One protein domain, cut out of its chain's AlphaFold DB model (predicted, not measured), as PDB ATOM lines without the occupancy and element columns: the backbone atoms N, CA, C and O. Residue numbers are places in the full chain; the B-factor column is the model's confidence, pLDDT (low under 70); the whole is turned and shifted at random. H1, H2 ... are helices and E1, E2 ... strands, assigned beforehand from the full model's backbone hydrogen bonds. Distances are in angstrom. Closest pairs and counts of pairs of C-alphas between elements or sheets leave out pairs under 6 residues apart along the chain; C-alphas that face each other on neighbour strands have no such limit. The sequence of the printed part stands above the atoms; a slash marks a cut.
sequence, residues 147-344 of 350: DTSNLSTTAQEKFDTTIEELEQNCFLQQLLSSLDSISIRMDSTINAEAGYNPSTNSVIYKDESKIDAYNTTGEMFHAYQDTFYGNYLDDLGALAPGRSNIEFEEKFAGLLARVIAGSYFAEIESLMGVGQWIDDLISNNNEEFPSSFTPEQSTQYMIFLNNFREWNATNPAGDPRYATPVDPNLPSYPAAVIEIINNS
ATOM      1  N   ASP A 147      -3.673  30.895  19.843       90.75
ATOM      2  CA  ASP A 147      -4.215  32.144  20.378       90.75
ATOM      3  C   ASP A 147      -5.379  31.834  21.321       90.75
ATOM      4  O   ASP A 147      -6.527  31.671  20.898       90.75
ATOM      5  N   THR A 148      -5.074  31.778  22.613       92.12
ATOM      6  CA  THR A 148      -6.043  31.516  23.682       92.12
ATOM      7  C   THR A 148      -6.492  32.783  24.413       92.12
ATOM      8  O   THR A 148      -7.192  32.716  25.421       92.12
ATOM      9  N   SER A 149      -6.170  33.970  23.884       87.31
ATOM     10  CA  SER A 149      -6.436  35.266  24.534       87.31
ATOM     11  C   SER A 149      -7.915  35.551  24.843       87.31
ATOM     12  O   SER A 149      -8.229  36.460  25.612       87.31
ATOM     13  N   ASN A 150      -8.831  34.783  24.247       82.38
ATOM     14  CA  ASN A 150     -10.275  34.891  24.441       82.38
ATOM     15  C   ASN A 150     -10.841  33.899  25.475       82.38
ATOM     16  O   ASN A 150     -12.057  33.874  25.680       82.38
ATOM     17  N   LEU A 151      -9.999  33.075  26.102       86.00
ATOM     18  CA  LEU A 151     -10.416  32.106  27.112       86.00
ATOM     19  C   LEU A 151     -10.522  32.739  28.508       86.00
ATOM     20  O   LEU A 151      -9.810  33.679  28.859       86.00
ATOM     21  N   SER A 152     -11.450  32.219  29.318       86.38
ATOM     22  CA  SER A 152     -11.439  32.437  30.770       86.38
ATOM     23  C   SER A 152     -10.248  31.694  31.385       86.38
ATOM     24  O   SER A 152      -9.753  30.739  30.792       86.38
ATOM     25  N   THR A 153      -9.830  32.056  32.601       86.12
ATOM     26  CA  THR A 153      -8.780  31.317  33.328       86.12
ATOM     27  C   THR A 153      -9.111  29.827  33.457       86.12
ATOM     28  O   THR A 153      -8.282  28.984  33.150       86.12
ATOM     29  N   THR A 154     -10.353  29.481  33.804       85.06
ATOM     30  CA  THR A 154     -10.776  28.076  33.928       85.06
ATOM     31  C   THR A 154     -10.798  27.341  32.583       85.06
ATOM     32  O   THR A 154     -10.463  26.161  32.521       85.06
ATOM     33  N   ALA A 155     -11.188  28.010  31.495       83.00
ATOM     34  CA  ALA A 155     -11.122  27.427  30.157       83.00
ATOM     35  C   ALA A 155      -9.670  27.218  29.702       83.00
ATOM     36  O   ALA A 155      -9.376  26.195  29.093       83.00
ATOM     37  N   GLN A 156      -8.787  28.168  30.022       89.50
ATOM     38  CA  GLN A 156      -7.357  28.102  29.733       89.50
ATOM     39  C   GLN A 156      -6.712  26.901  30.428       89.50
ATOM     40  O   GLN A 156      -6.163  26.050  29.745       89.50
ATOM     41  N   GLU A 157      -6.881  26.765  31.746       85.94
ATOM     42  CA  GLU A 157      -6.331  25.640  32.522       85.94
ATOM     43  C   GLU A 157      -6.764  24.279  31.954       85.94
ATOM     44  O   GLU A 157      -5.966  23.349  31.840       85.94
ATOM     45  N   LYS A 158      -8.039  24.154  31.557       86.88
ATOM     46  CA  LYS A 158      -8.542  22.931  30.917       86.88
ATOM     47  C   LYS A 158      -7.957  22.698  29.537       86.88
ATOM     48  O   LYS A 158      -7.727  21.547  29.175       86.88
ATOM     49  N   PHE A 159      -7.793  23.760  28.755       91.50
ATOM     50  CA  PHE A 159      -7.204  23.663  27.432       91.50
ATOM     51  C   PHE A 159      -5.749  23.213  27.540       91.50
ATOM     52  O   PHE A 159      -5.402  22.226  26.906       91.50
ATOM     53  N   ASP A 160      -4.961  23.830  28.419       87.38
ATOM     54  CA  ASP A 160      -3.561  23.462  28.647       87.38
ATOM     55  C   ASP A 160      -3.439  22.012  29.136       87.38
ATOM     56  O   ASP A 160      -2.748  21.218  28.505       87.38
ATOM     57  N   THR A 161      -4.242  21.604  30.129       86.62
ATOM     58  CA  THR A 161      -4.299  20.195  30.585       86.62
ATOM     59  C   THR A 161      -4.663  19.234  29.445       86.62
ATOM     60  O   THR A 161      -4.154  18.118  29.362       86.62
ATOM     61  N   THR A 162      -5.576  19.644  28.560       87.62
ATOM     62  CA  THR A 162      -5.969  18.819  27.412       87.62
ATOM     63  C   THR A 162      -4.822  18.708  26.413       87.62
ATOM     64  O   THR A 162      -4.577  17.615  25.918       87.62
ATOM     65  N   ILE A 163      -4.107  19.798  26.125       90.69
ATOM     66  CA  ILE A 163      -2.935  19.778  25.242       90.69
ATOM     67  C   ILE A 163      -1.846  18.864  25.814       90.69
ATOM     68  O   ILE A 163      -1.385  17.990  25.085       90.69
ATOM     69  N   GLU A 164      -1.535  18.966  27.108       86.69
ATOM     70  CA  GLU A 164      -0.587  18.072  27.791       86.69
ATOM     71  C   GLU A 164      -0.986  16.588  27.670       86.69
ATOM     72  O   GLU A 164      -0.131  15.719  27.484       86.69
ATOM     73  N   GLU A 165      -2.290  16.274  27.748       84.12
ATOM     74  CA  GLU A 165      -2.810  14.916  27.526       84.12
ATOM     75  C   GLU A 165      -2.585  14.456  26.078       84.12
ATOM     76  O   GLU A 165      -2.174  13.315  25.847       84.12
ATOM     77  N   LEU A 166      -2.841  15.329  25.099       85.56
ATOM     78  CA  LEU A 166      -2.650  15.006  23.686       85.56
ATOM     79  C   LEU A 166      -1.165  14.800  23.350       85.56
ATOM     80  O   LEU A 166      -0.840  13.902  22.577       85.56
ATOM     81  N   GLU A 167      -0.264  15.573  23.950       86.12
ATOM     82  CA  GLU A 167       1.186  15.472  23.744       86.12
ATOM     83  C   GLU A 167       1.775  14.118  24.156       86.12
ATOM     84  O   GLU A 167       2.787  13.698  23.595       86.12
ATOM     85  N   GLN A 168       1.127  13.388  25.073       81.31
ATOM     86  CA  GLN A 168       1.555  12.032  25.450       81.31
ATOM     87  C   GLN A 168       1.434  11.024  24.297       81.31
ATOM     88  O   GLN A 168       1.972   9.919  24.366       81.31
ATOM     89  N   ASN A 169       0.704  11.374  23.236       81.56
ATOM     90  CA  ASN A 169       0.531  10.555  22.051       81.56
ATOM     91  C   ASN A 169       1.376  11.117  20.900       81.56
ATOM     92  O   ASN A 169       1.101  12.208  20.409       81.56
ATOM     93  N   CYS A 170       2.354  10.352  20.404       81.62
ATOM     94  CA  CYS A 170       3.265  10.832  19.357       81.62
ATOM     95  C   CYS A 170       2.567  11.263  18.057       81.62
ATOM     96  O   CYS A 170       3.020  12.196  17.395       81.62
ATOM     97  N   PHE A 171       1.448  10.629  17.692       86.12
ATOM     98  CA  PHE A 171       0.673  11.024  16.518       86.12
ATOM     99  C   PHE A 171      -0.007  12.378  16.749       86.12
ATOM    100  O   PHE A 171       0.019  13.244  15.875       86.12
ATOM    101  N   LEU A 172      -0.577  12.588  17.939       87.31
ATOM    102  CA  LEU A 172      -1.252  13.841  18.282       87.31
ATOM    103  C   LEU A 172      -0.254  14.976  18.527       87.31
ATOM    104  O   LEU A 172      -0.489  16.088  18.071       87.31
ATOM    105  N   GLN A 173       0.901  14.699  19.129       87.06
ATOM    106  CA  GLN A 173       1.997  15.659  19.232       87.06
ATOM    107  C   GLN A 173       2.455  16.136  17.844       87.06
ATOM    108  O   GLN A 173       2.639  17.339  17.626       87.06
ATOM    109  N   GLN A 174       2.601  15.215  16.881       88.56
ATOM    110  CA  GLN A 174       2.938  15.583  15.506       88.56
ATOM    111  C   GLN A 174       1.819  16.396  14.850       88.56
ATOM    112  O   GLN A 174       2.114  17.384  14.174       88.56
ATOM    113  N   LEU A 175       0.553  16.013  15.055       90.94
ATOM    114  CA  LEU A 175      -0.598  16.785  14.592       90.94
ATOM    115  C   LEU A 175      -0.510  18.227  15.099       90.94
ATOM    116  O   LEU A 175      -0.477  19.134  14.274       90.94
ATOM    117  N   LEU A 176      -0.397  18.436  16.416       92.56
ATOM    118  CA  LEU A 176      -0.340  19.763  17.041       92.56
ATOM    119  C   LEU A 176       0.834  20.600  16.511       92.56
ATOM    120  O   LEU A 176       0.665  21.776  16.195       92.56
ATOM    121  N   SER A 177       2.001  19.978  16.331       89.38
ATOM    122  CA  SER A 177       3.206  20.635  15.796       89.38
ATOM    123  C   SER A 177       3.086  21.026  14.319       89.38
ATOM    124  O   SER A 177       3.845  21.864  13.837       89.38
ATOM    125  N   SER A 178       2.158  20.403  13.588       88.62
ATOM    126  CA  SER A 178       1.937  20.642  12.159       88.62
ATOM    127  C   SER A 178       0.876  21.714  11.890       88.62
ATOM    128  O   SER A 178       0.589  22.004  10.728       88.62
ATOM    129  N   LEU A 179       0.272  22.280  12.938       89.38
ATOM    130  CA  LEU A 179      -0.768  23.293  12.814       89.38
ATOM    131  C   LEU A 179      -0.171  24.688  12.611       89.38
ATOM    132  O   LEU A 179       0.779  25.098  13.282       89.38
ATOM    133  N   ASP A 180      -0.805  25.454  11.726       85.62
ATOM    134  CA  ASP A 180      -0.647  26.905  11.704       85.62
ATOM    135  C   ASP A 180      -1.228  27.530  12.985       85.62
ATOM    136  O   ASP A 180      -1.883  26.871  13.793       85.62
ATOM    137  N   SER A 181      -1.014  28.834  13.179       87.69
ATOM    138  CA  SER A 181      -1.588  29.516  14.341       87.69
ATOM    139  C   SER A 181      -3.119  29.467  14.325       87.69
ATOM    140  O   SER A 181      -3.746  29.952  13.380       87.69
ATOM    141  N   ILE A 182      -3.712  28.913  15.385       91.62
ATOM    142  CA  ILE A 182      -5.157  28.684  15.531       91.62
ATOM    143  C   ILE A 182      -5.690  29.477  16.723       91.62
ATOM    144  O   ILE A 182      -5.079  29.509  17.788       91.62
ATOM    145  N   SER A 183      -6.863  30.091  16.557       94.44
ATOM    146  CA  SER A 183      -7.554  30.809  17.636       94.44
ATOM    147  C   SER A 183      -8.490  29.873  18.402       94.44
ATOM    148  O   SER A 183      -9.316  29.190  17.795       94.44
ATOM    149  N   ILE A 184      -8.406  29.876  19.731       96.12
ATOM    150  CA  ILE A 184      -9.241  29.054  20.613       96.12
ATOM    151  C   ILE A 184     -10.312  29.926  21.256       96.12
ATOM    152  O   ILE A 184     -10.030  30.994  21.807       96.12
ATOM    153  N   ARG A 185     -11.576  29.511  21.130       94.12
ATOM    154  CA  ARG A 185     -12.730  30.346  21.486       94.12
ATOM    155  C   ARG A 185     -13.824  29.568  22.196       94.12
ATOM    156  O   ARG A 185     -14.006  28.375  21.984       94.12
ATOM    157  N   MET A 186     -14.615  30.310  22.966       93.00
ATOM    158  CA  MET A 186     -15.841  29.828  23.595       93.00
ATOM    159  C   MET A 186     -17.059  30.481  22.938       93.00
ATOM    160  O   MET A 186     -17.125  31.707  22.848       93.00
ATOM    161  N   ASP A 187     -18.049  29.688  22.532       92.06
ATOM    162  CA  ASP A 187     -19.339  30.189  22.051       92.06
ATOM    163  C   ASP A 187     -20.480  29.222  22.400       92.06
ATOM    164  O   ASP A 187     -20.729  28.230  21.721       92.06
ATOM    165  N   SER A 188     -21.250  29.561  23.434       91.50
ATOM    166  CA  SER A 188     -22.389  28.745  23.887       91.50
ATOM    167  C   SER A 188     -23.550  28.638  22.889       91.50
ATOM    168  O   SER A 188     -24.472  27.844  23.106       91.50
ATOM    169  N   THR A 189     -23.535  29.423  21.806       91.56
ATOM    170  CA  THR A 189     -24.593  29.426  20.790       91.56
ATOM    171  C   THR A 189     -24.419  28.344  19.728       91.56
ATOM    172  O   THR A 189     -25.370  28.072  18.990       91.56
ATOM    173  N   ILE A 190     -23.258  27.679  19.668       87.38
ATOM    174  CA  ILE A 190     -23.053  26.581  18.724       87.38
ATOM    175  C   ILE A 190     -23.926  25.367  19.086       87.38
ATOM    176  O   ILE A 190     -24.195  25.041  20.251       87.38
ATOM    177  N   ASN A 191     -24.400  24.674  18.050       83.19
ATOM    178  CA  ASN A 191     -25.234  23.484  18.225       83.19
ATOM    179  C   ASN A 191     -24.411  22.240  18.589       83.19
ATOM    180  O   ASN A 191     -24.928  21.374  19.293       83.19
ATOM    181  N   ALA A 192     -23.164  22.169  18.119       84.12
ATOM    182  CA  ALA A 192     -22.227  21.086  18.402       84.12
ATOM    183  C   ALA A 192     -21.544  21.263  19.773       84.12
ATOM    184  O   ALA A 192     -21.747  22.272  20.444       84.12
ATOM    185  N   GLU A 193     -20.783  20.263  20.213       88.25
ATOM    186  CA  GLU A 193     -19.983  20.346  21.444       88.25
ATOM    187  C   GLU A 193     -18.722  21.193  21.239       88.25
ATOM    188  O   GLU A 193     -18.415  22.057  22.064       88.25
ATOM    189  N   ALA A 194     -18.079  21.000  20.090       91.50
ATOM    190  CA  ALA A 194     -17.013  21.822  19.553       91.50
ATOM    191  C   ALA A 194     -17.184  21.967  18.028       91.50
ATOM    192  O   ALA A 194     -18.102  21.381  17.439       91.50
ATOM    193  N   GLY A 195     -16.372  22.817  17.407       90.25
ATOM    194  CA  GLY A 195     -16.344  22.975  15.960       90.25
ATOM    195  C   GLY A 195     -15.160  23.800  15.475       90.25
ATOM    196  O   GLY A 195     -14.878  24.874  16.009       90.25
ATOM    197  N   TYR A 196     -14.517  23.334  14.415       92.56
ATOM    198  CA  TYR A 196     -13.539  24.076  13.644       92.56
ATOM    199  C   TYR A 196     -14.238  24.984  12.629       92.56
ATOM    200  O   TYR A 196     -15.146  24.575  11.897       92.56
ATOM    201  N   ASN A 197     -13.810  26.243  12.589       89.50
ATOM    202  CA  ASN A 197     -14.250  27.217  11.606       89.50
ATOM    203  C   ASN A 197     -13.084  27.583  10.668       89.50
ATOM    204  O   ASN A 197     -12.207  28.343  11.100       89.50
ATOM    205  N   PRO A 198     -13.102  27.121   9.402       87.00
ATOM    206  CA  PRO A 198     -12.031  27.377   8.436       87.00
ATOM    207  C   PRO A 198     -11.888  28.871   8.112       87.00
ATOM    208  O   PRO A 198     -10.790  29.420   8.145       87.00
ATOM    209  N   SER A 199     -13.006  29.590   7.957       86.19
ATOM    210  CA  SER A 199     -13.007  31.022   7.606       86.19
ATOM    211  C   SER A 199     -12.279  31.929   8.608       86.19
ATOM    212  O   SER A 199     -11.845  33.031   8.262       86.19
ATOM    213  N   THR A 200     -12.164  31.497   9.867       88.75
ATOM    214  CA  THR A 200     -11.481  32.244  10.932       88.75
ATOM    215  C   THR A 200     -10.304  31.494  11.542       88.75
ATOM    216  O   THR A 200      -9.772  31.976  12.540       88.75
ATOM    217  N   ASN A 201      -9.934  30.338  10.977       89.62
ATOM    218  CA  ASN A 201      -8.978  29.376  11.522       89.62
ATOM    219  C   ASN A 201      -9.082  29.228  13.051       89.62
ATOM    220  O   ASN A 201      -8.158  29.553  13.803       89.62
ATOM    221  N   SER A 202     -10.267  28.840  13.527       93.75
ATOM    222  CA  SER A 202     -10.544  28.801  14.964       93.75
ATOM    223  C   SER A 202     -11.264  27.543  15.397       93.75
ATOM    224  O   SER A 202     -12.257  27.168  14.773       93.75
ATOM    225  N   VAL A 203     -10.846  26.989  16.531       95.75
ATOM    226  CA  VAL A 203     -11.591  25.961  17.258       95.75
ATOM    227  C   VAL A 203     -12.506  26.645  18.268       95.75
ATOM    228  O   VAL A 203     -12.081  27.506  19.043       95.75
ATOM    229  N   ILE A 204     -13.787  26.289  18.229       95.62
ATOM    230  CA  ILE A 204     -14.833  26.885  19.054       95.62
ATOM    231  C   ILE A 204     -15.445  25.794  19.924       95.62
ATOM    232  O   ILE A 204     -16.050  24.860  19.405       95.62
ATOM    233  N   TYR A 205     -15.353  25.942  21.240       95.38
ATOM    234  CA  TYR A 205     -16.013  25.061  22.201       95.38
ATOM    235  C   TYR A 205     -17.308  25.692  22.704       95.38
ATOM    236  O   TYR A 205     -17.396  26.905  22.917       95.38
ATOM    237  N   LYS A 206     -18.329  24.865  22.938       92.50
ATOM    238  CA  LYS A 206     -19.617  25.347  23.446       92.50
ATOM    239  C   LYS A 206     -19.509  25.899  24.863       92.50
ATOM    240  O   LYS A 206     -20.055  26.954  25.184       92.50
ATOM    241  N   ASP A 207     -18.829  25.154  25.720       91.69
ATOM    242  CA  ASP A 207     -18.582  25.491  27.112       91.69
ATOM    243  C   ASP A 207     -17.349  24.733  27.619       91.69
ATOM    244  O   ASP A 207     -16.837  23.829  26.958       91.69
ATOM    245  N   GLU A 208     -16.848  25.124  28.788       90.75
ATOM    246  CA  GLU A 208     -15.601  24.604  29.355       90.75
ATOM    247  C   GLU A 208     -15.641  23.091  29.613       90.75
ATOM    248  O   GLU A 208     -14.602  22.482  29.830       90.75
ATOM    249  N   SER A 209     -16.818  22.457  29.674       88.50
ATOM    250  CA  SER A 209     -16.920  20.998  29.823       88.50
ATOM    251  C   SER A 209     -16.673  20.237  28.522       88.50
ATOM    252  O   SER A 209     -16.583  19.016  28.567       88.50
ATOM    253  N   LYS A 210     -16.590  20.948  27.391       92.88
ATOM    254  CA  LYS A 210     -16.335  20.394  26.051       92.88
ATOM    255  C   LYS A 210     -14.891  20.554  25.594       92.88
ATOM    256  O   LYS A 210     -14.542  20.096  24.513       92.88
ATOM    257  N   ILE A 211     -14.065  21.192  26.420       88.62
ATOM    258  CA  ILE A 211     -12.613  21.166  26.281       88.62
ATOM    259  C   ILE A 211     -12.155  19.829  26.866       88.62
ATOM    260  O   ILE A 211     -12.008  19.687  28.080       88.62
ATOM    261  N   ASP A 212     -12.060  18.831  25.996       85.88
ATOM    262  CA  ASP A 212     -11.617  17.476  26.310       85.88
ATOM    263  C   ASP A 212     -10.810  16.902  25.138       85.88
ATOM    264  O   ASP A 212     -10.824  17.453  24.030       85.88
ATOM    265  N   ALA A 213     -10.094  15.801  25.376       84.38
ATOM    266  CA  ALA A 213      -9.206  15.200  24.385       84.38
ATOM    267  C   ALA A 213      -9.933  14.752  23.106       84.38
ATOM    268  O   ALA A 213      -9.382  14.880  22.011       84.38
ATOM    269  N   TYR A 214     -11.174  14.266  23.225       83.44
ATOM    270  CA  TYR A 214     -11.964  13.783  22.091       83.44
ATOM    271  C   TYR A 214     -12.336  14.935  21.152       83.44
ATOM    272  O   TYR A 214     -12.026  14.892  19.961       83.44
ATOM    273  N   ASN A 215     -12.954  15.982  21.700       86.62
ATOM    274  CA  ASN A 215     -13.371  17.153  20.940       86.62
ATOM    275  C   ASN A 215     -12.152  17.911  20.398       86.62
ATOM    276  O   ASN A 215     -12.114  18.264  19.224       86.62
ATOM    277  N   THR A 216     -11.116  18.101  21.214       91.12
ATOM    278  CA  THR A 216      -9.910  18.838  20.806       91.12
ATOM    279  C   THR A 216      -9.165  18.131  19.682       91.12
ATOM    280  O   THR A 216      -8.821  18.772  18.696       91.12
ATOM    281  N   THR A 217      -8.978  16.813  19.766       89.12
ATOM    282  CA  THR A 217      -8.334  16.050  18.685       89.12
ATOM    283  C   THR A 217      -9.106  16.184  17.373       89.12
ATOM    284  O   THR A 217      -8.494  16.448  16.341       89.12
ATOM    285  N   GLY A 218     -10.436  16.043  17.409       89.44
ATOM    286  CA  GLY A 218     -11.265  16.145  16.208       89.44
ATOM    287  C   GLY A 218     -11.161  17.516  15.541       89.44
ATOM    288  O   GLY A 218     -10.873  17.612  14.349       89.44
ATOM    289  N   GLU A 219     -11.304  18.593  16.318       94.50
ATOM    290  CA  GLU A 219     -11.268  19.945  15.755       94.50
ATOM    291  C   GLU A 219      -9.860  20.390  15.325       94.50
ATOM    292  O   GLU A 219      -9.721  21.078  14.314       94.50
ATOM    293  N   MET A 220      -8.806  19.969  16.032       94.88
ATOM    294  CA  MET A 220      -7.424  20.208  15.597       94.88
ATOM    295  C   MET A 220      -7.097  19.423  14.323       94.88
ATOM    296  O   MET A 220      -6.425  19.937  13.430       94.88
ATOM    297  N   PHE A 221      -7.615  18.201  14.187       95.25
ATOM    298  CA  PHE A 221      -7.456  17.431  12.958       95.25
ATOM    299  C   PHE A 221      -8.200  18.075  11.783       95.25
ATOM    300  O   PHE A 221      -7.656  18.131  10.682       95.25
ATOM    301  N   HIS A 222      -9.388  18.642  12.001       93.62
ATOM    302  CA  HIS A 222     -10.067  19.438  10.976       93.62
ATOM    303  C   HIS A 222      -9.267  20.676  10.558       93.62
ATOM    304  O   HIS A 222      -9.202  20.968   9.364       93.62
ATOM    305  N   ALA A 223      -8.609  21.357  11.500       93.44
ATOM    306  CA  ALA A 223      -7.711  22.461  11.170       93.44
ATOM    307  C   ALA A 223      -6.542  22.005  10.282       93.44
ATOM    308  O   ALA A 223      -6.237  22.642   9.276       93.44
ATOM    309  N   TYR A 224      -5.943  20.854  10.593       94.25
ATOM    310  CA  TYR A 224      -4.906  20.264   9.749       94.25
ATOM    311  C   TYR A 224      -5.429  19.871   8.357       94.25
ATOM    312  O   TYR A 224      -4.783  20.156   7.348       94.25
ATOM    313  N   GLN A 225      -6.608  19.245   8.281       92.62
ATOM    314  CA  GLN A 225      -7.241  18.876   7.012       92.62
ATOM    315  C   GLN A 225      -7.508  20.098   6.128       92.62
ATOM    316  O   GLN A 225      -7.365  19.994   4.909       92.62
ATOM    317  N   ASP A 226      -7.872  21.242   6.711       89.94
ATOM    318  CA  ASP A 226      -8.092  22.470   5.947       89.94
ATOM    319  C   ASP A 226      -6.809  22.926   5.252       89.94
ATOM    320  O   ASP A 226      -6.805  23.093   4.032       89.94
ATOM    321  N   THR A 227      -5.684  22.980   5.968       87.50
ATOM    322  CA  THR A 227      -4.380  23.281   5.357       87.50
ATOM    323  C   THR A 227      -3.974  22.216   4.330       87.50
ATOM    324  O   THR A 227      -3.585  22.554   3.208       87.50
ATOM    325  N   PHE A 228      -4.101  20.928   4.667       90.38
ATOM    326  CA  PHE A 228      -3.669  19.812   3.817       90.38
ATOM    327  C   PHE A 228      -4.424  19.748   2.483       90.38
ATOM    328  O   PHE A 228      -3.816  19.578   1.423       90.38
ATOM    329  N   TYR A 229      -5.746  19.930   2.506       86.06
ATOM    330  CA  TYR A 229      -6.579  19.905   1.303       86.06
ATOM    331  C   TYR A 229      -6.683  21.273   0.603       86.06
ATOM    332  O   TYR A 229      -7.460  21.422  -0.340       86.06
ATOM    333  N   GLY A 230      -5.876  22.262   1.003       82.94
ATOM    334  CA  GLY A 230      -5.768  23.550   0.316       82.94
ATOM    335  C   GLY A 230      -6.951  24.487   0.563       82.94
ATOM    336  O   GLY A 230      -7.447  25.107  -0.378       82.94
ATOM    337  N   ASN A 231      -7.372  24.601   1.822       75.69
ATOM    338  CA  ASN A 231      -8.548  25.329   2.313       75.69
ATOM    339  C   ASN A 231      -9.883  24.765   1.801       75.69
ATOM    340  O   ASN A 231     -10.848  25.497   1.570       75.69
ATOM    341  N   TYR A 232      -9.933  23.452   1.564       78.19
ATOM    342  CA  TYR A 232     -11.120  22.776   1.034       78.19
ATOM    343  C   TYR A 232     -12.328  22.888   1.972       78.19
ATOM    344  O   TYR A 232     -13.465  22.871   1.493       78.19
ATOM    345  N   LEU A 233     -12.123  22.997   3.293       79.56
ATOM    346  CA  LEU A 233     -13.235  22.998   4.244       79.56
ATOM    347  C   LEU A 233     -14.002  24.328   4.219       79.56
ATOM    348  O   LEU A 233     -15.206  24.307   4.482       79.56
ATOM    349  N   ASP A 234     -13.366  25.449   3.860       74.06
ATOM    350  CA  ASP A 234     -14.042  26.754   3.719       74.06
ATOM    351  C   ASP A 234     -15.104  26.729   2.602       74.06
ATOM    352  O   ASP A 234     -16.211  27.254   2.748       74.06
ATOM    353  N   ASP A 235     -14.811  26.011   1.515       71.12
ATOM    354  CA  ASP A 235     -15.728  25.814   0.387       71.12
ATOM    355  C   ASP A 235     -16.738  24.669   0.621       71.12
ATOM    356  O   ASP A 235     -17.744  24.539  -0.096       71.12
ATOM    357  N   LEU A 236     -16.511  23.831   1.640       76.81
ATOM    358  CA  LEU A 236     -17.305  22.639   1.913       76.81
ATOM    359  C   LEU A 236     -18.584  22.971   2.693       76.81
ATOM    360  O   LEU A 236     -18.686  22.840   3.918       76.81
ATOM    361  N   GLY A 237     -19.625  23.338   1.946       71.19
ATOM    362  CA  GLY A 237     -20.964  23.543   2.495       71.19
ATOM    363  C   GLY A 237     -21.470  22.348   3.324       71.19
ATOM    364  O   GLY A 237     -21.127  21.193   3.083       71.19
ATOM    365  N   ALA A 238     -22.360  22.607   4.286       71.75
ATOM    366  CA  ALA A 238     -22.792  21.618   5.286       71.75
ATOM    367  C   ALA A 238     -23.409  20.313   4.728       71.75
ATOM    368  O   ALA A 238     -23.457  19.313   5.438       71.75
ATOM    369  N   LEU A 239     -23.903  20.323   3.486       79.06
ATOM    370  CA  LEU A 239     -24.475  19.157   2.794       79.06
ATOM    371  C   LEU A 239     -23.773  18.870   1.452       79.06
ATOM    372  O   LEU A 239     -24.333  18.187   0.592       79.06
ATOM    373  N   ALA A 240     -22.585  19.438   1.238       82.06
ATOM    374  CA  ALA A 240     -21.816  19.234   0.019       82.06
ATOM    375  C   ALA A 240     -21.203  17.818  -0.020       82.06
ATOM    376  O   ALA A 240     -20.871  17.266   1.035       82.06
ATOM    377  N   PRO A 241     -21.048  17.217  -1.217       85.25
ATOM    378  CA  PRO A 241     -20.235  16.017  -1.379       85.25
ATOM    379  C   PRO A 241     -18.830  16.232  -0.810       85.25
ATOM    380  O   PRO A 241     -18.282  17.315  -0.973       85.25
ATOM    381  N   GLY A 242     -18.269  15.215  -0.160       85.50
ATOM    382  CA  GLY A 242     -16.937  15.281   0.452       85.50
ATOM    383  C   GLY A 242     -16.949  15.417   1.969       85.50
ATOM    384  O   GLY A 242     -16.009  14.967   2.617       85.50
ATOM    385  N   ARG A 243     -18.034  15.913   2.581       88.06
ATOM    386  CA  ARG A 243     -18.103  16.007   4.051       88.06
ATOM    387  C   ARG A 243     -18.038  14.641   4.730       88.06
ATOM    388  O   ARG A 243     -17.364  14.512   5.741       88.06
ATOM    389  N   SER A 244     -18.618  13.595   4.139       89.25
ATOM    390  CA  SER A 244     -18.414  12.229   4.635       89.25
ATOM    391  C   SER A 244     -16.937  11.814   4.648       89.25
ATOM    392  O   SER A 244     -16.538  11.107   5.563       89.25
ATOM    393  N   ASN A 245     -16.136  12.230   3.653       90.56
ATOM    394  CA  ASN A 245     -14.707  11.902   3.592       90.56
ATOM    395  C   ASN A 245     -13.956  12.558   4.756       90.56
ATOM    396  O   ASN A 245     -13.252  11.869   5.483       90.56
ATOM    397  N   ILE A 246     -14.154  13.870   4.931       91.31
ATOM    398  CA  ILE A 246     -13.471  14.682   5.946       91.31
ATOM    399  C   ILE A 246     -13.766  14.162   7.356       91.31
ATOM    400  O   ILE A 246     -12.845  13.893   8.122       91.31
ATOM    401  N   GLU A 247     -15.045  13.954   7.668       90.50
ATOM    402  CA  GLU A 247     -15.496  13.529   9.000       90.50
ATOM    403  C   GLU A 247     -15.095  12.076   9.284       90.50
ATOM    404  O   GLU A 247     -14.697  11.739  10.392       90.50
ATOM    405  N   PHE A 248     -15.144  11.191   8.284       93.62
ATOM    406  CA  PHE A 248     -14.686   9.816   8.477       93.62
ATOM    407  C   PHE A 248     -13.172   9.734   8.700       93.62
ATOM    408  O   PHE A 248     -12.725   8.940   9.521       93.62
ATOM    409  N   GLU A 249     -12.381  10.534   7.981       95.06
ATOM    410  CA  GLU A 249     -10.933  10.588   8.175       95.06
ATOM    411  C   GLU A 249     -10.560  11.135   9.562       95.06
ATOM    412  O   GLU A 249      -9.651  10.598  10.187       95.06
ATOM    413  N   GLU A 250     -11.305  12.111  10.092       92.31
ATOM    414  CA  GLU A 250     -11.145  12.577  11.478       92.31
ATOM    415  C   GLU A 250     -11.430  11.462  12.490       92.31
ATOM    416  O   GLU A 250     -10.611  11.181  13.368       92.31
ATOM    417  N   LYS A 251     -12.537  10.734  12.318       89.19
ATOM    418  CA  LYS A 251     -12.839   9.583  13.176       89.19
ATOM    419  C   LYS A 251     -11.800   8.469  13.055       89.19
ATOM    420  O   LYS A 251     -11.495   7.805  14.046       89.19
ATOM    421  N   PHE A 252     -11.244   8.273  11.863       92.12
ATOM    422  CA  PHE A 252     -10.139   7.348  11.638       92.12
ATOM    423  C   PHE A 252      -8.880   7.790  12.396       92.12
ATOM    424  O   PHE A 252      -8.261   6.959  13.057       92.12
ATOM    425  N   ALA A 253      -8.531   9.081  12.365       90.06
ATOM    426  CA  ALA A 253      -7.391   9.639  13.094       90.06
ATOM    427  C   ALA A 253      -7.523   9.444  14.614       90.06
ATOM    428  O   ALA A 253      -6.580   8.992  15.260       90.06
ATOM    429  N   GLY A 254      -8.710   9.691  15.180       85.06
ATOM    430  CA  GLY A 254      -8.974   9.442  16.602       85.06
ATOM    431  C   GLY A 254      -8.835   7.963  16.992       85.06
ATOM    432  O   GLY A 254      -8.247   7.632  18.024       85.06
ATOM    433  N   LEU A 255      -9.318   7.045  16.146       86.69
ATOM    434  CA  LEU A 255      -9.132   5.604  16.362       86.69
ATOM    435  C   LEU A 255      -7.668   5.175  16.225       86.69
ATOM    436  O   LEU A 255      -7.222   4.336  17.003       86.69
ATOM    437  N   LEU A 256      -6.919   5.756  15.288       87.19
ATOM    438  CA  LEU A 256      -5.485   5.509  15.158       87.19
ATOM    439  C   LEU A 256      -4.730   5.967  16.408       87.19
ATOM    440  O   LEU A 256      -3.941   5.201  16.954       87.19
ATOM    441  N   ALA A 257      -5.023   7.170  16.905       83.06
ATOM    442  CA  ALA A 257      -4.433   7.690  18.135       83.06
ATOM    443  C   ALA A 257      -4.684   6.746  19.325       83.06
ATOM    444  O   ALA A 257      -3.760   6.440  20.082       83.06
ATOM    445  N   ARG A 258      -5.906   6.205  19.450       79.62
ATOM    446  CA  ARG A 258      -6.220   5.166  20.447       79.62
ATOM    447  C   ARG A 258      -5.353   3.927  20.296       79.62
ATOM    448  O   ARG A 258      -4.891   3.405  21.304       79.62
ATOM    449  N   VAL A 259      -5.195   3.423  19.077       77.56
ATOM    450  CA  VAL A 259      -4.444   2.188  18.826       77.56
ATOM    451  C   VAL A 259      -2.960   2.370  19.153       77.56
ATOM    452  O   VAL A 259      -2.388   1.531  19.842       77.56
ATOM    453  N   ILE A 260      -2.353   3.481  18.727       72.56
ATOM    454  CA  ILE A 260      -0.907   3.706  18.868       72.56
ATOM    455  C   ILE A 260      -0.478   3.944  20.326       72.56
ATOM    456  O   ILE A 260       0.599   3.498  20.720       72.56
ATOM    457  N   ALA A 261      -1.278   4.649  21.134       62.69
ATOM    458  CA  ALA A 261      -0.851   5.060  22.482       62.69
ATOM    459  C   ALA A 261      -1.939   4.953  23.567       62.69
ATOM    460  O   ALA A 261      -1.790   5.501  24.657       62.69
ATOM    461  N   GLY A 262      -3.046   4.252  23.304       59.53
ATOM    462  CA  GLY A 262      -4.076   3.980  24.312       59.53
ATOM    463  C   GLY A 262      -5.008   5.153  24.644       59.53
ATOM    464  O   GLY A 262      -5.702   5.095  25.660       59.53
ATOM    465  N   SER A 263      -5.061   6.203  23.814       59.62
ATOM    466  CA  SER A 263      -5.971   7.346  24.004       59.62
ATOM    467  C   SER A 263      -7.452   6.923  24.061       59.62
ATOM    468  O   SER A 263      -7.884   5.997  23.370       59.62
ATOM    469  N   TYR A 264      -8.275   7.620  24.854       54.53
ATOM    470  CA  TYR A 264      -9.704   7.306  25.015       54.53
ATOM    471  C   TYR A 264     -10.552   7.806  23.829       54.53
ATOM    472  O   TYR A 264     -11.281   8.788  23.930       54.53
ATOM    473  N   PHE A 265     -10.522   7.083  22.708       62.88
ATOM    474  CA  PHE A 265     -11.510   7.235  21.633       62.88
ATOM    475  C   PHE A 265     -12.499   6.065  21.632       62.88
ATOM    476  O   PHE A 265     -12.168   4.923  21.298       62.88
ATOM    477  N   ALA A 266     -13.747   6.327  22.021       58.28
ATOM    478  CA  ALA A 266     -14.793   5.315  21.943       58.28
ATOM    479  C   ALA A 266     -15.153   5.049  20.474       58.28
ATOM    480  O   ALA A 266     -15.479   5.965  19.721       58.28
ATOM    481  N   GLU A 267     -15.117   3.780  20.068       64.06
ATOM    482  CA  GLU A 267     -15.611   3.387  18.751       64.06
ATOM    483  C   GLU A 267     -17.134   3.490  18.755       64.06
ATOM    484  O   GLU A 267     -17.823   2.795  19.503       64.06
ATOM    485  N   ILE A 268     -17.655   4.409  17.949       68.00
ATOM    486  CA  ILE A 268     -19.092   4.538  17.718       68.00
ATOM    487  C   ILE A 268     -19.558   3.458  16.736       68.00
ATOM    488  O   ILE A 268     -18.775   2.936  15.946       68.00
ATOM    489  N   GLU A 269     -20.848   3.121  16.761       71.56
ATOM    490  CA  GLU A 269     -21.407   2.019  15.958       71.56
ATOM    491  C   GLU A 269     -21.124   2.169  14.450       71.56
ATOM    492  O   GLU A 269     -20.871   1.178  13.765       71.56
ATOM    493  N   SER A 270     -21.090   3.406  13.941       75.62
ATOM    494  CA  SER A 270     -20.764   3.710  12.541       75.62
ATOM    495  C   SER A 270     -19.307   3.443  12.148       75.62
ATOM    496  O   SER A 270     -18.993   3.476  10.960       75.62
ATOM    497  N   LEU A 271     -18.432   3.170  13.117       80.75
ATOM    498  CA  LEU A 271     -17.013   2.867  12.926       80.75
ATOM    499  C   LEU A 271     -16.666   1.418  13.274       80.75
ATOM    500  O   LEU A 271     -15.492   1.068  13.272       80.75
ATOM    501  N   MET A 272     -17.660   0.576  13.569       81.75
ATOM    502  CA  MET A 272     -17.435  -0.795  14.020       81.75
ATOM    503  C   MET A 272     -16.522  -1.583  13.066       81.75
ATOM    504  O   MET A 272     -16.828  -1.769  11.885       81.75
ATOM    505  N   GLY A 273     -15.420  -2.091  13.611       85.81
ATOM    506  CA  GLY A 273     -14.404  -2.863  12.900       85.81
ATOM    507  C   GLY A 273     -13.268  -2.021  12.317       85.81
ATOM    508  O   GLY A 273     -12.283  -2.604  11.869       85.81
ATOM    509  N   VAL A 274     -13.358  -0.686  12.347       89.00
ATOM    510  CA  VAL A 274     -12.267   0.196  11.896       89.00
ATOM    511  C   VAL A 274     -11.083   0.096  12.851       89.00
ATOM    512  O   VAL A 274      -9.958  -0.027  12.384       89.00
ATOM    513  N   GLY A 275     -11.324   0.078  14.168       86.19
ATOM    514  CA  GLY A 275     -10.253  -0.041  15.163       86.19
ATOM    515  C   GLY A 275      -9.440  -1.327  14.993       86.19
ATOM    516  O   GLY A 275      -8.229  -1.263  14.826       86.19
ATOM    517  N   GLN A 276     -10.122  -2.475  14.912       86.31
ATOM    518  CA  GLN A 276      -9.471  -3.768  14.654       86.31
ATOM    519  C   GLN A 276      -8.728  -3.780  13.314       86.31
ATOM    520  O   GLN A 276      -7.676  -4.394  13.191       86.31
ATOM    521  N   TRP A 277      -9.274  -3.123  12.291       91.69
ATOM    522  CA  TRP A 277      -8.595  -3.044  11.007       91.69
ATOM    523  C   TRP A 277      -7.321  -2.194  11.078       91.69
ATOM    524  O   TRP A 277      -6.335  -2.554  10.444       91.69
ATOM    525  N   ILE A 278      -7.311  -1.109  11.860       90.12
ATOM    526  CA  ILE A 278      -6.100  -0.319  12.127       90.12
ATOM    527  C   ILE A 278      -5.054  -1.169  12.860       90.12
ATOM    528  O   ILE A 278      -3.905  -1.186  12.423       90.12
ATOM    529  N   ASP A 279      -5.453  -1.915  13.897       87.00
ATOM    530  CA  ASP A 279      -4.565  -2.866  14.586       87.00
ATOM    531  C   ASP A 279      -3.948  -3.856  13.584       87.00
ATOM    532  O   ASP A 279      -2.732  -4.030  13.523       87.00
ATOM    533  N   ASP A 280      -4.778  -4.453  12.721       88.06
ATOM    534  CA  ASP A 280      -4.320  -5.398  11.704       88.06
ATOM    535  C   ASP A 280      -3.372  -4.737  10.684       88.06
ATOM    536  O   ASP A 280      -2.447  -5.392  10.201       88.06
ATOM    537  N   LEU A 281      -3.581  -3.467  10.314       89.31
ATOM    538  CA  LEU A 281      -2.672  -2.738   9.419       89.31
ATOM    539  C   LEU A 281      -1.279  -2.596  10.040       89.31
ATOM    540  O   LEU A 281      -0.294  -2.824   9.341       89.31
ATOM    541  N   ILE A 282      -1.223  -2.262  11.330       86.81
ATOM    542  CA  ILE A 282       0.012  -2.066  12.096       86.81
ATOM    543  C   ILE A 282       0.736  -3.403  12.291       86.81
ATOM    544  O   ILE A 282       1.881  -3.563  11.864       86.81
ATOM    545  N   SER A 283       0.049  -4.421  12.816       86.56
ATOM    546  CA  SER A 283       0.666  -5.729  13.079       86.56
ATOM    547  C   SER A 283       1.127  -6.448  11.806       86.56
ATOM    548  O   SER A 283       2.095  -7.207  11.829       86.56
ATOM    549  N   ASN A 284       0.478  -6.211  10.659       85.06
ATOM    550  CA  ASN A 284       0.922  -6.767   9.375       85.06
ATOM    551  C   ASN A 284       2.048  -5.956   8.706       85.06
ATOM    552  O   ASN A 284       2.551  -6.377   7.661       85.06
ATOM    553  N   ASN A 285       2.446  -4.823   9.285       82.62
ATOM    554  CA  ASN A 285       3.456  -3.917   8.751       82.62
ATOM    555  C   ASN A 285       4.552  -3.623   9.792       82.62
ATOM    556  O   ASN A 285       4.899  -2.478  10.033       82.62
ATOM    557  N   ASN A 286       5.123  -4.673  10.394       82.06
ATOM    558  CA  ASN A 286       6.218  -4.578  11.376       82.06
ATOM    559  C   ASN A 286       5.911  -3.694  12.599       82.06
ATOM    560  O   ASN A 286       6.815  -3.057  13.120       82.06
ATOM    561  N   GLU A 287       4.659  -3.682  13.060       82.69
ATOM    562  CA  GLU A 287       4.196  -2.815  14.155       82.69
ATOM    563  C   GLU A 287       4.260  -1.309  13.832       82.69
ATOM    564  O   GLU A 287       4.189  -0.471  14.726       82.69
ATOM    565  N   GLU A 288       4.302  -0.956  12.543       82.25
ATOM    566  CA  GLU A 288       4.236   0.420  12.046       82.25
ATOM    567  C   GLU A 288       2.943   0.656  11.263       82.25
ATOM    568  O   GLU A 288       2.533  -0.163  10.435       82.25
ATOM    569  N   PHE A 289       2.322   1.827  11.425       86.50
ATOM    570  CA  PHE A 289       1.236   2.218  10.528       86.50
ATOM    571  C   PHE A 289       1.783   2.442   9.103       86.50
ATOM    572  O   PHE A 289       2.822   3.083   8.935       86.50
ATOM    573  N   PRO A 290       1.120   1.933   8.048       84.31
ATOM    574  CA  PRO A 290       1.667   1.997   6.699       84.31
ATOM    575  C   PRO A 290       1.756   3.435   6.169       84.31
ATOM    576  O   PRO A 290       0.766   4.165   6.118       84.31
ATOM    577  N   SER A 291       2.933   3.794   5.651       83.19
ATOM    578  CA  SER A 291       3.233   5.093   5.017       83.19
ATOM    579  C   SER A 291       2.518   5.335   3.681       83.19
ATOM    580  O   SER A 291       2.582   6.423   3.106       83.19
ATOM    581  N   SER A 292       1.852   4.310   3.144       84.56
ATOM    582  CA  SER A 292       0.983   4.381   1.967       84.56
ATOM    583  C   SER A 292       0.022   3.194   1.948       84.56
ATOM    584  O   SER A 292       0.338   2.129   2.474       84.56
ATOM    585  N   PHE A 293      -1.146   3.352   1.322       87.06
ATOM    586  CA  PHE A 293      -2.119   2.264   1.201       87.06
ATOM    587  C   PHE A 293      -1.981   1.517  -0.128       87.06
ATOM    588  O   PHE A 293      -1.890   2.123  -1.199       87.06
ATOM    589  N   THR A 294      -2.061   0.186  -0.083       87.81
ATOM    590  CA  THR A 294      -2.256  -0.641  -1.282       87.81
ATOM    591  C   THR A 294      -3.661  -0.426  -1.874       87.81
ATOM    592  O   THR A 294      -4.553   0.119  -1.207       87.81
ATOM    593  N   PRO A 295      -3.925  -0.879  -3.116       88.50
ATOM    594  CA  PRO A 295      -5.273  -0.846  -3.687       88.50
ATOM    595  C   PRO A 295      -6.318  -1.585  -2.836       88.50
ATOM    596  O   PRO A 295      -7.462  -1.140  -2.732       88.50
ATOM    597  N   GLU A 296      -5.939  -2.695  -2.202       88.06
ATOM    598  CA  GLU A 296      -6.811  -3.475  -1.321       88.06
ATOM    599  C   GLU A 296      -7.127  -2.709  -0.033       88.06
ATOM    600  O   GLU A 296      -8.292  -2.623   0.354       88.06
ATOM    601  N   GLN A 297      -6.119  -2.092   0.591       89.56
ATOM    602  CA  GLN A 297      -6.305  -1.265   1.788       89.56
ATOM    603  C   GLN A 297      -7.163  -0.029   1.486       89.56
ATOM    604  O   GLN A 297      -8.087   0.278   2.234       89.56
ATOM    605  N   SER A 298      -6.936   0.622   0.342       91.00
ATOM    606  CA  SER A 298      -7.773   1.732  -0.139       91.00
ATOM    607  C   SER A 298      -9.221   1.288  -0.378       91.00
ATOM    608  O   SER A 298     -10.172   1.976  -0.017       91.00
ATOM    609  N   THR A 299      -9.421   0.095  -0.946       91.88
ATOM    610  CA  THR A 299     -10.766  -0.471  -1.136       91.88
ATOM    611  C   THR A 299     -11.459  -0.700   0.206       91.88
ATOM    612  O   THR A 299     -12.630  -0.351   0.358       91.88
ATOM    613  N   GLN A 300     -10.743  -1.243   1.191       91.94
ATOM    614  CA  GLN A 300     -11.282  -1.483   2.526       91.94
ATOM    615  C   GLN A 300     -11.614  -0.173   3.259       91.94
ATOM    616  O   GLN A 300     -12.695  -0.067   3.840       91.94
ATOM    617  N   TYR A 301     -10.757   0.848   3.156       93.19
ATOM    618  CA  TYR A 301     -11.037   2.198   3.655       93.19
ATOM    619  C   TYR A 301     -12.354   2.739   3.088       93.19
ATOM    620  O   TYR A 301     -13.234   3.175   3.830       93.19
ATOM    621  N   MET A 302     -12.539   2.629   1.769       93.69
ATOM    622  CA  MET A 302     -13.762   3.081   1.107       93.69
ATOM    623  C   MET A 302     -15.001   2.288   1.526       93.69
ATOM    624  O   MET A 302     -16.096   2.851   1.560       93.69
ATOM    625  N   ILE A 303     -14.873   1.000   1.850       92.94
ATOM    626  CA  ILE A 303     -15.983   0.215   2.408       92.94
ATOM    627  C   ILE A 303     -16.398   0.792   3.766       92.94
ATOM    628  O   ILE A 303     -17.585   1.045   3.971       92.94
ATOM    629  N   PHE A 304     -15.445   1.068   4.659       94.12
ATOM    630  CA  PHE A 304     -15.750   1.668   5.958       94.12
ATOM    631  C   PHE A 304     -16.349   3.073   5.833       94.12
ATOM    632  O   PHE A 304     -17.371   3.342   6.460       94.12
ATOM    633  N   LEU A 305     -15.811   3.924   4.955       92.69
ATOM    634  CA  LEU A 305     -16.375   5.245   4.668       92.69
ATOM    635  C   LEU A 305     -17.830   5.157   4.168       92.69
ATOM    636  O   LEU A 305     -18.697   5.919   4.595       92.69
ATOM    637  N   ASN A 306     -18.127   4.211   3.271       92.88
ATOM    638  CA  ASN A 306     -19.493   4.009   2.785       92.88
ATOM    639  C   ASN A 306     -20.427   3.502   3.895       92.88
ATOM    640  O   ASN A 306     -21.550   3.993   3.990       92.88
ATOM    641  N   ASN A 307     -19.964   2.592   4.756       92.56
ATOM    642  CA  ASN A 307     -20.731   2.120   5.912       92.56
ATOM    643  C   ASN A 307     -21.012   3.258   6.903       92.56
ATOM    644  O   ASN A 307     -22.147   3.413   7.352       92.56
ATOM    645  N   PHE A 308     -20.009   4.093   7.195       92.19
ATOM    646  CA  PHE A 308     -20.144   5.281   8.035       92.19
ATOM    647  C   PHE A 308     -21.206   6.237   7.477       92.19
ATOM    648  O   PHE A 308     -22.113   6.659   8.202       92.19
ATOM    649  N   ARG A 309     -21.154   6.523   6.170       93.75
ATOM    650  CA  ARG A 309     -22.152   7.352   5.482       93.75
ATOM    651  C   ARG A 309     -23.556   6.749   5.576       93.75
ATOM    652  O   ARG A 309     -24.513   7.453   5.890       93.75
ATOM    653  N   GLU A 310     -23.700   5.460   5.278       93.50
ATOM    654  CA  GLU A 310     -24.993   4.767   5.268       93.50
ATOM    655  C   GLU A 310     -25.621   4.677   6.661       93.50
ATOM    656  O   GLU A 310     -26.829   4.893   6.807       93.50
ATOM    657  N   TRP A 311     -24.814   4.424   7.692       93.31
ATOM    658  CA  TRP A 311     -25.283   4.436   9.073       93.31
ATOM    659  C   TRP A 311     -25.807   5.826   9.450       93.31
ATOM    660  O   TRP A 311     -26.936   5.940   9.925       93.31
ATOM    661  N   ASN A 312     -25.059   6.890   9.139       88.56
ATOM    662  CA  ASN A 312     -25.489   8.265   9.409       88.56
ATOM    663  C   ASN A 312     -26.748   8.671   8.619       88.56
ATOM    664  O   ASN A 312     -27.541   9.482   9.089       88.56
ATOM    665  N   ALA A 313     -26.966   8.088   7.437       92.69
ATOM    666  CA  ALA A 313     -28.150   8.345   6.618       92.69
ATOM    667  C   ALA A 313     -29.424   7.668   7.152       92.69
ATOM    668  O   ALA A 313     -30.533   8.129   6.875       92.69
ATOM    669  N   THR A 314     -29.283   6.534   7.844       93.31
ATOM    670  CA  THR A 314     -30.405   5.630   8.157       93.31
ATOM    671  C   THR A 314     -30.705   5.505   9.646       93.31
ATOM    672  O   THR A 314     -31.840   5.181  10.008       93.31
ATOM    673  N   ASN A 315     -29.731   5.776  10.514       89.94
ATOM    674  CA  ASN A 315     -29.899   5.704  11.958       89.94
ATOM    675  C   ASN A 315     -30.481   7.026  12.505       89.94
ATOM    676  O   ASN A 315     -29.951   8.090  12.193       89.94
ATOM    677  N   PRO A 316     -31.526   7.002  13.358       88.81
ATOM    678  CA  PRO A 316     -32.056   8.211  13.999       88.81
ATOM    679  C   PRO A 316     -31.050   8.987  14.864       88.81
ATOM    680  O   PRO A 316     -31.277  10.165  15.123       88.81
ATOM    681  N   ALA A 317     -29.986   8.329  15.337       84.50
ATOM    682  CA  ALA A 317     -28.888   8.954  16.076       84.50
ATOM    683  C   ALA A 317     -27.754   9.464  15.165       84.50
ATOM    684  O   ALA A 317     -26.789  10.036  15.664       84.50
ATOM    685  N   GLY A 318     -27.848   9.228  13.853       83.00
ATOM    686  CA  GLY A 318     -26.859   9.658  12.874       83.00
ATOM    687  C   GLY A 318     -26.897  11.155  12.597       83.00
ATOM    688  O   GLY A 318     -27.927  11.810  12.772       83.00
ATOM    689  N   ASP A 319     -25.770  11.685  12.122       85.62
ATOM    690  CA  ASP A 319     -25.681  13.061  11.650       85.62
ATOM    691  C   ASP A 319     -25.864  13.117  10.122       85.62
ATOM    692  O   ASP A 319     -25.003  12.643   9.372       85.62
ATOM    693  N   PRO A 320     -26.943  13.738   9.608       85.69
ATOM    694  CA  PRO A 320     -27.184  13.833   8.170       85.69
ATOM    695  C   PRO A 320     -26.066  14.535   7.384       85.69
ATOM    696  O   PRO A 320     -25.954  14.335   6.175       85.69
ATOM    697  N   ARG A 321     -25.228  15.350   8.035       85.38
ATOM    698  CA  ARG A 321     -24.067  16.003   7.408       85.38
ATOM    699  C   ARG A 321     -22.985  14.989   7.029       85.38
ATOM    700  O   ARG A 321     -22.290  15.166   6.029       85.38
ATOM    701  N   TYR A 322     -22.893  13.894   7.780       87.81
ATOM    702  CA  TYR A 322     -21.931  12.806   7.575       87.81
ATOM    703  C   TYR A 322     -22.450  11.764   6.571       87.81
ATOM    704  O   TYR A 322     -21.716  10.884   6.125       87.81
ATOM    705  N   ALA A 323     -23.720  11.886   6.171       90.12
ATOM    706  CA  ALA A 323     -24.384  11.058   5.169       90.12
ATOM    707  C   ALA A 323     -24.230  11.580   3.723       90.12
ATOM    708  O   ALA A 323     -24.817  11.024   2.790       90.12
ATOM    709  N   THR A 324     -23.478  12.665   3.524       89.38
ATOM    710  CA  THR A 324     -23.265  13.281   2.206       89.38
ATOM    711  C   THR A 324     -22.533  12.337   1.243       89.38
ATOM    712  O   THR A 324     -21.826  11.431   1.679       89.38
ATOM    713  N   PRO A 325     -22.711  12.481  -0.086       93.25
ATOM    714  CA  PRO A 325     -21.968  11.674  -1.049       93.25
ATOM    715  C   PRO A 325     -20.453  11.850  -0.895       93.25
ATOM    716  O   PRO A 325     -19.980  12.943  -0.596       93.25
ATOM    717  N   VAL A 326     -19.702  10.789  -1.183       89.94
ATOM    718  CA  VAL A 326     -18.235  10.850  -1.250       89.94
ATOM    719  C   VAL A 326     -17.823  11.764  -2.405       89.94
ATOM    720  O   VAL A 326     -18.359  11.625  -3.508       89.94
ATOM    721  N   ASP A 327     -16.865  12.664  -2.172       87.94
ATOM    722  CA  ASP A 327     -16.237  13.428  -3.256       87.94
ATOM    723  C   ASP A 327     -15.180  12.548  -3.949       87.94
ATOM    724  O   ASP A 327     -14.222  12.128  -3.297       87.94
ATOM    725  N   PRO A 328     -15.325  12.240  -5.253       84.06
ATOM    726  CA  PRO A 328     -14.351  11.433  -5.985       84.06
ATOM    727  C   PRO A 328     -13.007  12.140  -6.220       84.06
ATOM    728  O   PRO A 328     -12.078  11.494  -6.700       84.06
ATOM    729  N   ASN A 329     -12.905  13.444  -5.948       85.00
ATOM    730  CA  ASN A 329     -11.648  14.187  -6.040       85.00
ATOM    731  C   ASN A 329     -10.805  14.079  -4.765       85.00
ATOM    732  O   ASN A 329      -9.618  14.396  -4.808       85.00
ATOM    733  N   LEU A 330     -11.395  13.632  -3.652       86.00
ATOM    734  CA  LEU A 330     -10.651  13.341  -2.433       86.00
ATOM    735  C   LEU A 330     -10.048  11.927  -2.490       86.00
ATOM    736  O   LEU A 330     -10.624  11.036  -3.125       86.00
ATOM    737  N   PRO A 331      -8.896  11.697  -1.834       87.38
ATOM    738  CA  PRO A 331      -8.249  10.392  -1.811       87.38
ATOM    739  C   PRO A 331      -9.150   9.279  -1.265       87.38
ATOM    740  O   PRO A 331      -9.963   9.478  -0.364       87.38
ATOM    741  N   SER A 332      -8.970   8.068  -1.790       89.62
ATOM    742  CA  SER A 332      -9.666   6.858  -1.331       89.62
ATOM    743  C   SER A 332      -8.943   6.148  -0.176       89.62
ATOM    744  O   SER A 332      -9.004   4.926  -0.060       89.62
ATOM    745  N   TYR A 333      -8.182   6.904   0.608       91.25
ATOM    746  CA  TYR A 333      -7.353   6.479   1.734       91.25
ATOM    747  C   TYR A 333      -7.178   7.687   2.679       91.25
ATOM    748  O   TYR A 333      -7.442   8.811   2.240       91.25
ATOM    749  N   PRO A 334      -6.747   7.504   3.943       94.19
ATOM    750  CA  PRO A 334      -6.643   8.596   4.910       94.19
ATOM    751  C   PRO A 334      -5.353   9.399   4.673       94.19
ATOM    752  O   PRO A 334      -4.343   9.214   5.352       94.19
ATOM    753  N   ALA A 335      -5.353  10.225   3.629       91.50
ATOM    754  CA  ALA A 335      -4.175  10.936   3.150       91.50
ATOM    755  C   ALA A 335      -3.598  11.930   4.165       91.50
ATOM    756  O   ALA A 335      -2.380  11.980   4.307       91.50
ATOM    757  N   ALA A 336      -4.445  12.666   4.887       92.62
ATOM    758  CA  ALA A 336      -3.997  13.605   5.911       92.62
ATOM    759  C   ALA A 336      -3.349  12.858   7.090       92.62
ATOM    760  O   ALA A 336      -2.307  13.266   7.594       92.62
ATOM    761  N   VAL A 337      -3.907  11.706   7.480       92.31
ATOM    762  CA  VAL A 337      -3.321  10.852   8.528       92.31
ATOM    763  C   VAL A 337      -1.958  10.311   8.105       92.31
ATOM    764  O   VAL A 337      -1.005  10.369   8.879       92.31
ATOM    765  N   ILE A 338      -1.853   9.799   6.875       89.69
ATOM    766  CA  ILE A 338      -0.591   9.287   6.332       89.69
ATOM    767  C   ILE A 338       0.464  10.394   6.264       89.69
ATOM    768  O   ILE A 338       1.624  10.135   6.575       89.69
ATOM    769  N   GLU A 339       0.084  11.619   5.896       89.88
ATOM    770  CA  GLU A 339       1.014  12.751   5.863       89.88
ATOM    771  C   GLU A 339       1.557  13.085   7.259       89.88
ATOM    772  O   GLU A 339       2.759  13.302   7.405       89.88
ATOM    773  N   ILE A 340       0.713  13.064   8.296       88.94
ATOM    774  CA  ILE A 340       1.164  13.241   9.686       88.94
ATOM    775  C   ILE A 340       2.134  12.123  10.069       88.94
ATOM    776  O   ILE A 340       3.226  12.413  10.547       88.94
ATOM    777  N   ILE A 341       1.771  10.859   9.827       85.44
ATOM    778  CA  ILE A 341       2.612   9.707  10.188       85.44
ATOM    779  C   ILE A 341       3.971   9.772   9.485       85.44
ATOM    780  O   ILE A 341       4.995   9.654  10.151       85.44
ATOM    781  N   ASN A 342       3.996  10.050   8.180       82.31
ATOM    782  CA  ASN A 342       5.226  10.123   7.385       82.31
ATOM    783  C   ASN A 342       6.182  11.236   7.840       82.31
ATOM    784  O   ASN A 342       7.390  11.139   7.617       82.31
ATOM    785  N   ASN A 343       5.648  12.285   8.465       78.06
ATOM    786  CA  ASN A 343       6.421  13.387   9.032       78.06
ATOM    787  C   ASN A 343       6.606  13.274  10.553       78.06
ATOM    788  O   ASN A 343       7.235  14.141  11.153       78.06
ATOM    789  N   SER A 344       6.083  12.216  11.172       74.94
ATOM    790  CA  SER A 344       6.279  11.908  12.586       74.94
ATOM    791  C   SER A 344       7.465  10.964  12.773       74.94
ATOM    792  O   SER A 344       7.875  10.279  11.839       74.94
TER     793      SER A 344
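What this domain is: This is residues 147 to 344 of the 350 residues of an uncharacterized protein of Bacteroidales bacterium (UniProt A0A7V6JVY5). Look for a row of parts: a small three-stranded sheet at one end, H3 over one of its faces, H5 crossing H3, then H6 and H7 packed on the far side of H5. H3 and H5 form the core, H2 and H8 cross each other beside it, and H1 runs past the sheet to a corner with H2. The printed part has 198 residues with eight named helices and three named strands, in the order H1 H2 E1 E2 E3 H3 H4 H5 H6 H7 H8. The sheet, E1 E3 E2, is mixed; the class is mostly helix. The whole is compact, with a radius of gyration of the C-alphas of 16.3 A and spans of 49 by 36 by 31 A.

How they stand to each other: Start at E1, residues 182 to 186, parallel to E3, residues 202 to 205; N 185 and O 203 are within hydrogen-bond range at 2.9 A. E2, residues 194 to 197, forms an antiparallel hairpin with E3, with N 195 and O 204 at 2.9 A. H3, residues 213 to 228, is on one face at a height over the sheet of 8.4 A, giving two layers, a helix layer and a sheet; closest are C-alphas 196 and 219, 5.2 A. H1, residues 153 to 167, only grazes the sheet with residues 155 to 159. H5, residues 243 to 261, touches H3 at a steep tilt of 56 degrees, opposite ways; closest are C-alphas 218 and 250, 5.9 A. H6, residues 274 to 283, touches H5, closest at C-alphas 255 and 275, 5.9 A. H7, residues 295 to 314, touches H5, closest at C-alphas 248 and 305, 6.2 A. H2, residues 170 to 177, and H8, residues 335 to 343, touch about perpendicular at 83 degrees, closest at C-alphas 175 and 340, 6.3 A. H4, residues 232 to 235, touches H3 only at the corner, closest at C-alphas 226 and 233, 5.4 A. Every O i to N i+4 pair is within hydrogen-bond range in H1, H2, H3, H5, H6, H7 and H8; H4 is too short for one.

Where its parts are: Find C-alpha 153 at (-8.780, 31.317, 33.328), where H1 begins its 21.0 A. H3 measures 21.8 A, H5 27.5 A and H7 28.5 A. H8 ends at C-alpha 343, (6.421, 13.387, 9.032).

The domain as a whole: The C-alphas farthest apart, Thr 153 and Pro 295, stand 49.2 A apart. The printed part has no cut. The links H5 to H6, H6 to H7 and H7 to H8 are long. Residues 261 to 268 have pLDDT under 70.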